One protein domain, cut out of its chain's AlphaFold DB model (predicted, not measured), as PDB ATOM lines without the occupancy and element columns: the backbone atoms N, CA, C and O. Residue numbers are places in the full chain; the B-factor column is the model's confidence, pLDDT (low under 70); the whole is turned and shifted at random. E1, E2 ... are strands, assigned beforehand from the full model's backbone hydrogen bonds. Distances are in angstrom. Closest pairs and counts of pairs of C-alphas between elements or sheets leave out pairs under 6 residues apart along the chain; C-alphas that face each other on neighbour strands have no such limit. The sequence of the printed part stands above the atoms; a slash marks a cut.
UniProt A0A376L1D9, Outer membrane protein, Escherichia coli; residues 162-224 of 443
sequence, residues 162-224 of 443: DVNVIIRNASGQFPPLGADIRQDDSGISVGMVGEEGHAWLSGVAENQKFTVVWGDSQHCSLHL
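AT A GLANCE: This is residues 162 to 224 of the 443 residues of the protein "Outer membrane protein" of Escherichia coli (UniProt A0A376L1D9). A small sandwich: a twisted sheet of four strands, E3 E2 E5 E6, is partly covered by a two-stranded ribbon, E1 and E4. The two layers come together on the side of E3 and E4 and are open between E1 and E6. The printed part has 63 residues, with no named helix and six named strands, E1 to E6 along the chain; both sheets are antiparallel and the class is all strand. It is compact and rounded, with a radius of gyration of the C-alphas of 10.6 A and spans of 26 by 24 by 19 A.

HOW THE PARTS SIT: In the larger sheet, E2 (residues 180 to 183) and E5 (residues 209 to 214) are inner strands, antiparallel at 153 degrees, with N 182 and O 211 2.9 A apart, within hydrogen-bond range. E5 and E6 (residues 218 to 223) form a hairpin, with N 212 and O 220 at 2.8 A. E2 and E3 (residues 189 to 192) form another, with N 190 and O 181 at 2.7 A. This sheet is only just strongly twisted, its C-alphas up to 4.2 A off its best plane. E1 (residues 162 to 166) and E4 (residues 198 to 204) are antiparallel, with N 163 and O 201 at 2.9 A. The sheets form a sandwich, two sheets face to face, with best planes 31 degrees apart. The closest C-alphas of E3 and E4, Gly 191 and Leu 201, are 4.8 A apart. E1 and E6 are apart.

IN THESE COORDINATES: E1 begins at C-alpha 162 (101.685, 70.543, 97.792) and spans 13.5 A. E2 spans 10.1 A, E3 7.7 A, E4 15.7 A and E5 16.8 A. E6 spans 17.2 A and ends at C-alpha 223 (113.627, 78.673, 94.473).

THE WHOLE: The farthest C-alphas, of Ser 171 and Ser 186, are 29.5 A apart. The link E1 to E2, residues 167 to 179, is long; the other four are tight. The printed part has no cut, and no printed residue is under 70 in pLDDT.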
ATOM      1  N   ASP A 162     101.239  70.484  96.405       77.56
ATOM      2  CA  ASP A 162     101.685  70.543  97.792       77.56
ATOM      3  C   ASP A 162     103.023  69.811  97.893       77.56
ATOM      4  O   ASP A 162     103.141  68.664  97.449       77.56
ATOM      5  N   VAL A 163     104.040  70.467  98.447       82.44
ATOM      6  CA  VAL A 163     105.396  69.916  98.519       82.44
ATOM      7  C   VAL A 163     105.947  69.976  99.932       82.44
ATOM      8  O   VAL A 163     105.842  70.983 100.630       82.44
ATOM      9  N   ASN A 164     106.576  68.877 100.340       82.69
ATOM     10  CA  ASN A 164     107.385  68.824 101.546       82.69
ATOM     11  C   ASN A 164     108.829  69.159 101.168       82.69
ATOM     12  O   ASN A 164     109.419  68.482 100.326       82.69
ATOM     13  N   VAL A 165     109.390  70.200 101.773       86.69
ATOM     14  CA  VAL A 165     110.758  70.654 101.516       86.69
ATOM     15  C   VAL A 165     111.574  70.636 102.798       86.69
ATOM     16  O   VAL A 165     111.043  70.797 103.894       86.69
ATOM     17  N   ILE A 166     112.886  70.472 102.655       87.94
ATOM     18  CA  ILE A 166     113.847  70.649 103.744       87.94
ATOM     19  C   ILE A 166     114.716  71.847 103.378       87.94
ATOM     20  O   ILE A 166     115.469  71.801 102.406       87.94
ATOM     21  N   ILE A 167     114.602  72.931 104.142       89.38
ATOM     22  CA  ILE A 167     115.287  74.193 103.863       89.38
ATOM     23  C   ILE A 167     116.584  74.232 104.661       89.38
ATOM     24  O   ILE A 167     116.563  74.309 105.889       89.38
ATOM     25  N   ARG A 168     117.722  74.198 103.964       89.31
ATOM     26  CA  ARG A 168     119.063  74.293 104.557       89.31
ATOM     27  C   ARG A 168     119.954  75.183 103.701       89.31
ATOM     28  O   ARG A 168     119.818  75.221 102.482       89.31
ATOM     29  N   ASN A 169     120.877  75.889 104.340       85.00
ATOM     30  CA  ASN A 169     121.946  76.605 103.654       85.00
ATOM     31  C   ASN A 169     123.128  75.663 103.338       85.00
ATOM     32  O   ASN A 169     123.157  74.512 103.773       85.00
ATOM     33  N   ALA A 170     124.141  76.166 102.626       81.19
ATOM     34  CA  ALA A 170     125.333  75.386 102.258       81.19
ATOM     35  C   ALA A 170     126.131  74.847 103.464       81.19
ATOM     36  O   ALA A 170     126.850  73.863 103.335       81.19
ATOM     37  N   SER A 171     125.996  75.468 104.642       84.25
ATOM     38  CA  SER A 171     126.608  74.995 105.893       84.25
ATOM     39  C   SER A 171     125.745  73.986 106.664       84.25
ATOM     40  O   SER A 171     126.124  73.566 107.753       84.25
ATOM     41  N   GLY A 172     124.579  73.607 106.131       83.19
ATOM     42  CA  GLY A 172     123.638  72.677 106.758       83.19
ATOM     43  C   GLY A 172     122.719  73.294 107.820       83.19
ATOM     44  O   GLY A 172     121.910  72.573 108.400       83.19
ATOM     45  N   GLN A 173     122.799  74.605 108.068       86.94
ATOM     46  CA  GLN A 173     121.903  75.314 108.987       86.94
ATOM     47  C   GLN A 173     120.549  75.581 108.323       86.94
ATOM     48  O   GLN A 173     120.484  75.850 107.123       86.94
ATOM     49  N   PHE A 174     119.477  75.551 109.108       91.06
ATOM     50  CA  PHE A 174     118.101  75.755 108.652       91.06
ATOM     51  C   PHE A 174     117.446  76.962 109.348       91.06
ATOM     52  O   PHE A 174     117.876  77.334 110.445       91.06
ATOM     53  N   PRO A 175     116.417  77.583 108.738       91.25
ATOM     54  CA  PRO A 175     115.633  78.631 109.387       91.25
ATOM     55  C   PRO A 175     114.966  78.127 110.677       91.25
ATOM     56  O   PRO A 175     114.665  76.936 110.785       91.25
ATOM     57  N   PRO A 176     114.712  79.004 111.662       90.19
ATOM     58  CA  PRO A 176     114.082  78.600 112.911       90.19
ATOM     59  C   PRO A 176     112.630  78.148 112.710       90.19
ATOM     60  O   PRO A 176     111.950  78.567 111.771       90.19
ATOM     61  N   LEU A 177     112.138  77.338 113.649       88.50
ATOM     62  CA  LEU A 177     110.735  76.936 113.695       88.50
ATOM     63  C   LEU A 177     109.825  78.169 113.784       88.50
ATOM     64  O   LEU A 177     110.077  79.090 114.562       88.50
ATOM     65  N   GLY A 178     108.759  78.169 112.993       86.69
ATOM     66  CA  GLY A 178     107.831  79.284 112.873       86.69
ATOM     67  C   GLY A 178     108.231  80.337 111.836       86.69
ATOM     68  O   GLY A 178     107.488  81.302 111.666       86.69
ATOM     69  N   ALA A 179     109.370  80.185 111.143       90.12
ATOM     70  CA  ALA A 179     109.736  81.082 110.046       90.12
ATOM     71  C   ALA A 179     108.690  81.012 108.924       90.12
ATOM     72  O   ALA A 179     108.296  79.925 108.498       90.12
ATOM     73  N   ASP A 180     108.235  82.173 108.467       90.25
ATOM     74  CA  ASP A 180     107.136  82.306 107.514       90.25
ATOM     75  C   ASP A 180     107.675  82.278 106.082       90.25
ATOM     76  O   ASP A 180     108.641  82.974 105.773       90.25
ATOM     77  N   ILE A 181     107.075  81.478 105.205       90.50
ATOM     78  CA  ILE A 181     107.520  81.316 103.820       90.50
ATOM     79  C   ILE A 181     106.521  82.035 102.931       90.50
ATOM     80  O   ILE A 181     105.362  81.640 102.867       90.50
ATOM     81  N   ARG A 182     106.953  83.082 102.232       89.06
ATOM     82  CA  ARG A 182     106.086  83.945 101.421       89.06
ATOM     83  C   ARG A 182     106.469  83.882  99.957       89.06
ATOM     84  O   ARG A 182     107.646  83.742  99.646       89.06
ATOM     85  N   GLN A 183     105.497  84.003  99.059       85.69
ATOM     86  CA  GLN A 183     105.805  84.202  97.638       85.69
ATOM     87  C   GLN A 183     106.433  85.579  97.422       85.69
ATOM     88  O   GLN A 183     106.010  86.554  98.044       85.69
ATOM     89  N   ASP A 184     107.408  85.656  96.521       83.19
ATOM     90  CA  ASP A 184     108.103  86.913  96.219       83.19
ATOM     91  C   ASP A 184     107.213  87.930  95.483       83.19
ATOM     92  O   ASP A 184     107.406  89.134  95.630       83.19
ATOM     93  N   ASP A 185     106.248  87.464  94.688       78.88
ATOM     94  CA  ASP A 185     105.383  88.306  93.852       78.88
ATOM     95  C   ASP A 185     104.222  88.944  94.632       78.88
ATOM     96  O   ASP A 185     103.939  90.131  94.478       78.88
ATOM     97  N   SER A 186     103.557  88.158  95.472       77.19
ATOM     98  CA  SER A 186     102.321  88.518  96.163       77.19
ATOM     99  C   SER A 186     102.524  88.791  97.655       77.19
ATOM    100  O   SER A 186     101.667  89.397  98.296       77.19
ATOM    101  N   GLY A 187     103.638  88.330  98.237       77.94
ATOM    102  CA  GLY A 187     103.897  88.393  99.677       77.94
ATOM    103  C   GLY A 187     103.044  87.432 100.515       77.94
ATOM    104  O   GLY A 187     103.117  87.470 101.745       77.94
ATOM    105  N   ILE A 188     102.241  86.568  99.890       77.00
ATOM    106  CA  ILE A 188     101.311  85.682 100.596       77.00
ATOM    107  C   ILE A 188     102.075  84.498 101.209       77.00
ATOM    108  O   ILE A 188     102.829  83.811 100.514       77.00
ATOM    109  N   SER A 189     101.825  84.216 102.492       82.94
ATOM    110  CA  SER A 189     102.373  83.057 103.219       82.94
ATOM    111  C   SER A 189     101.887  81.726 102.629       82.94
ATOM    112  O   SER A 189     100.681  81.475 102.568       82.94
ATOM    113  N   VAL A 190     102.814  80.884 102.167       82.62
ATOM    114  CA  VAL A 190     102.566  79.572 101.527       82.62
ATOM    115  C   VAL A 190     102.773  78.386 102.457       82.62
ATOM    116  O   VAL A 190     102.470  77.248 102.096       82.62
ATOM    117  N   GLY A 191     103.347  78.641 103.625       87.12
ATOM    118  CA  GLY A 191     103.789  77.624 104.555       87.12
ATOM    119  C   GLY A 191     104.685  78.232 105.619       87.12
ATOM    120  O   GLY A 191     105.055  79.403 105.566       87.12
ATOM    121  N   MET A 192     105.040  77.415 106.596       90.00
ATOM    122  CA  MET A 192     105.879  77.832 107.707       90.00
ATOM    123  C   MET A 192     106.871  76.713 108.025       90.00
ATOM    124  O   MET A 192     106.582  75.530 107.818       90.00
ATOM    125  N   VAL A 193     108.062  77.091 108.483       91.00
ATOM    126  CA  VAL A 193     109.142  76.154 108.800       91.00
ATOM    127  C   VAL A 193     108.836  75.450 110.122       91.00
ATOM    128  O   VAL A 193     108.590  76.086 111.144       91.00
ATOM    129  N   GLY A 194     108.827  74.124 110.092       86.50
ATOM    130  CA  GLY A 194     108.735  73.235 111.242       86.50
ATOM    131  C   GLY A 194     110.109  72.855 111.803       86.50
ATOM    132  O   GLY A 194     111.065  73.629 111.761       86.50
ATOM    133  N   GLU A 195     110.209  71.658 112.379       83.81
ATOM    134  CA  GLU A 195     111.458  71.155 112.967       83.81
ATOM    135  C   GLU A 195     112.490  70.794 111.883       83.81
ATOM    136  O   GLU A 195     112.131  70.365 110.789       83.81
ATOM    137  N   GLU A 196     113.779  70.978 112.182       84.25
ATOM    138  CA  GLU A 196     114.919  70.616 111.311       84.25
ATOM    139  C   GLU A 196     114.883  71.186 109.877       84.25
ATOM    140  O   GLU A 196     115.489  70.635 108.949       84.25
ATOM    141  N   GLY A 197     114.182  72.309 109.692       85.38
ATOM    142  CA  GLY A 197     114.024  72.973 108.400       85.38
ATOM    143  C   GLY A 197     112.946  72.366 107.503       85.38
ATOM    144  O   GLY A 197     112.813  72.808 106.362       85.38
ATOM    145  N   HIS A 198     112.183  71.377 107.979       86.50
ATOM    146  CA  HIS A 198     111.046  70.837 107.236       86.50
ATOM    147  C   HIS A 198     109.970  71.904 107.058       86.50
ATOM    148  O   HIS A 198     109.605  72.574 108.017       86.50
ATOM    149  N   ALA A 199     109.412  72.037 105.863       88.25
ATOM    150  CA  ALA A 199     108.278  72.910 105.616       88.25
ATOM    151  C   ALA A 199     107.323  72.272 104.614       88.25
ATOM    152  O   ALA A 199     107.743  71.653 103.636       88.25
ATOM    153  N   TRP A 200     106.029  72.460 104.852       85.19
ATOM    154  CA  TRP A 200     104.992  72.092 103.899       85.19
ATOM    155  C   TRP A 200     104.555  73.341 103.149       85.19
ATOM    156  O   TRP A 200     103.987  74.255 103.752       85.19
ATOM    157  N   LEU A 201     104.845  73.392 101.853       85.81
ATOM    158  CA  LEU A 201     104.413  74.481 100.985       85.81
ATOM    159  C   LEU A 201     103.159  74.030 100.256       85.81
ATOM    160  O   LEU A 201     103.157  72.970  99.632       85.81
ATOM    161  N   SER A 202     102.105  74.829 100.349       79.31
ATOM    162  CA  SER A 202     100.808  74.455  99.789       79.31
ATOM    163  C   SER A 202     100.507  75.238  98.521       79.31
ATOM    164  O   SER A 202     100.736  76.448  98.485       79.31
ATOM    165  N   GLY A 203      99.979  74.554  97.504       78.19
ATOM    166  CA  GLY A 203      99.599  75.140  96.218       78.19
ATOM    167  C   GLY A 203     100.704  75.981  95.572       78.19
ATOM    168  O   GLY A 203     100.509  77.163  95.287       78.19
ATOM    169  N   VAL A 204     101.879  75.373  95.389       83.31
ATOM    170  CA  VAL A 204     103.030  75.991  94.720       83.31
ATOM    171  C   VAL A 204     103.161  75.525  93.270       83.31
ATOM    172  O   VAL A 204     102.746  74.416  92.913       83.31
ATOM    173  N   ALA A 205     103.759  76.375  92.437       82.25
ATOM    174  CA  ALA A 205     104.092  76.078  91.048       82.25
ATOM    175  C   ALA A 205     105.593  75.773  90.870       82.25
ATOM    176  O   ALA A 205     106.428  76.123  91.705       82.25
ATOM    177  N   GLU A 206     105.935  75.117  89.760       83.50
ATOM    178  CA  GLU A 206     107.328  74.907  89.337       83.50
ATOM    179  C   GLU A 206     108.011  76.257  89.056       83.50
ATOM    180  O   GLU A 206     107.346  77.228  88.692       83.50
ATOM    181  N   ASN A 207     109.332  76.342  89.259       83.94
ATOM    182  CA  ASN A 207     110.118  77.581  89.109       83.94
ATOM    183  C   ASN A 207     109.660  78.782  89.963       83.94
ATOM    184  O   ASN A 207     110.078  79.920  89.726       83.94
ATOM    185  N   GLN A 208     108.828  78.573  90.982       86.50
ATOM    186  CA  GLN A 208     108.389  79.665  91.842       86.50
ATOM    187  C   GLN A 208     109.495  80.082  92.828       86.50
ATOM    188  O   GLN A 208     110.350  79.279  93.220       86.50
ATOM    189  N   LYS A 209     109.508  81.367  93.202       89.56
ATOM    190  CA  LYS A 209     110.446  81.943  94.173       89.56
ATOM    191  C   LYS A 209     109.722  82.363  95.442       89.56
ATOM    192  O   LYS A 209     108.597  82.864  95.391       89.56
ATOM    193  N   PHE A 210     110.394  82.150  96.562       91.38
ATOM    194  CA  PHE A 210     109.871  82.433  97.883       91.38
ATOM    195  C   PHE A 210     110.925  83.116  98.737       91.38
ATOM    196  O   PHE A 210     112.116  82.816  98.641       91.38
ATOM    197  N   THR A 211     110.454  83.936  99.661       91.44
ATOM    198  CA  THR A 211     111.254  84.524 100.719       91.44
ATOM    199  C   THR A 211     110.804  83.923 102.042       91.44
ATOM    200  O   THR A 211     109.645  84.036 102.441       91.44
ATOM    201  N   VAL A 212     111.730  83.269 102.733       91.62
ATOM    202  CA  VAL A 212     111.555  82.808 104.110       91.62
ATOM    203  C   VAL A 212     111.943  83.956 105.028       91.62
ATOM    204  O   VAL A 212     113.050  84.466 104.904       91.62
ATOM    205  N   VAL A 213     111.064  84.360 105.941       90.88
ATOM    206  CA  VAL A 213     111.252  85.517 106.827       90.88
ATOM    207  C   VAL A 213     111.143  85.079 108.286       90.88
ATOM    208  O   VAL A 213     110.215  84.361 108.664       90.88
ATOM    209  N   TRP A 214     112.075  85.526 109.130       89.69
ATOM    210  CA  TRP A 214     111.991  85.346 110.580       89.69
ATOM    211  C   TRP A 214     112.587  86.530 111.350       89.69
ATOM    212  O   TRP A 214     113.552  87.171 110.932       89.69
ATOM    213  N   GLY A 215     112.008  86.814 112.519       79.62
ATOM    214  CA  GLY A 215     112.363  88.001 113.298       79.62
ATOM    215  C   GLY A 215     112.130  89.304 112.522       79.62
ATOM    216  O   GLY A 215     111.317  89.350 111.603       79.62
ATOM    217  N   ASP A 216     112.860  90.357 112.890       73.56
ATOM    218  CA  ASP A 216     112.611  91.710 112.369       73.56
ATOM    219  C   ASP A 216     113.318  92.009 111.031       73.56
ATOM    220  O   ASP A 216     113.055  93.033 110.408       73.56
ATOM    221  N   SER A 217     114.261  91.166 110.591       72.19
ATOM    222  CA  SER A 217     115.085  91.452 109.395       72.19
ATOM    223  C   SER A 217     115.784  90.246 108.755       72.19
ATOM    224  O   SER A 217     116.439  90.400 107.720       72.19
ATOM    225  N   GLN A 218     115.669  89.043 109.325       81.75
ATOM    226  CA  GLN A 218     116.334  87.870 108.760       81.75
ATOM    227  C   GLN A 218     115.463  87.259 107.666       81.75
ATOM    228  O   GLN A 218     114.266  87.039 107.858       81.75
ATOM    229  N   HIS A 219     116.075  86.990 106.516       86.94
ATOM    230  CA  HIS A 219     115.396  86.349 105.407       86.94
ATOM    231  C   HIS A 219     116.350  85.489 104.577       86.94
ATOM    232  O   HIS A 219     117.558  85.730 104.544       86.94
ATOM    233  N   CYS A 220     115.806  84.491 103.887       88.44
ATOM    234  CA  CYS A 220     116.508  83.784 102.821       88.44
ATOM    235  C   CYS A 220     115.573  83.510 101.643       88.44
ATOM    236  O   CYS A 220     114.362  83.399 101.816       88.44
ATOM    237  N   SER A 221     116.139  83.407 100.442       87.88
ATOM    238  CA  SER A 221     115.372  83.110  99.233       87.88
ATOM    239  C   SER A 221     115.427  81.619  98.912       87.88
ATOM    240  O   SER A 221     116.494  81.003  98.939       87.88
ATOM    241  N   LEU A 222     114.273  81.052  98.583       88.31
ATOM    242  CA  LEU A 222     114.080  79.680  98.133       88.31
ATOM    243  C   LEU A 222     113.568  79.712  96.691       88.31
ATOM    244  O   LEU A 222     112.682  80.495  96.355       88.31
ATOM    245  N   HIS A 223     114.098  78.838  95.843       88.88
ATOM    246  CA  HIS A 223     113.627  78.673  94.473       88.88
ATOM    247  C   HIS A 223     113.286  77.206  94.235       88.88
ATOM    248  O   HIS A 223     114.123  76.334  94.479       88.88
ATOM    249  N   LEU A 224     112.054  76.937  93.804       86.50
ATOM    250  CA  LEU A 224     111.646  75.588  93.428       86.50
ATOM    251  C   LEU A 224     112.224  75.221  92.056       86.50
ATOM    252  O   LEU A 224     112.320  76.094  91.193       86.50
TER     253      LEU A 224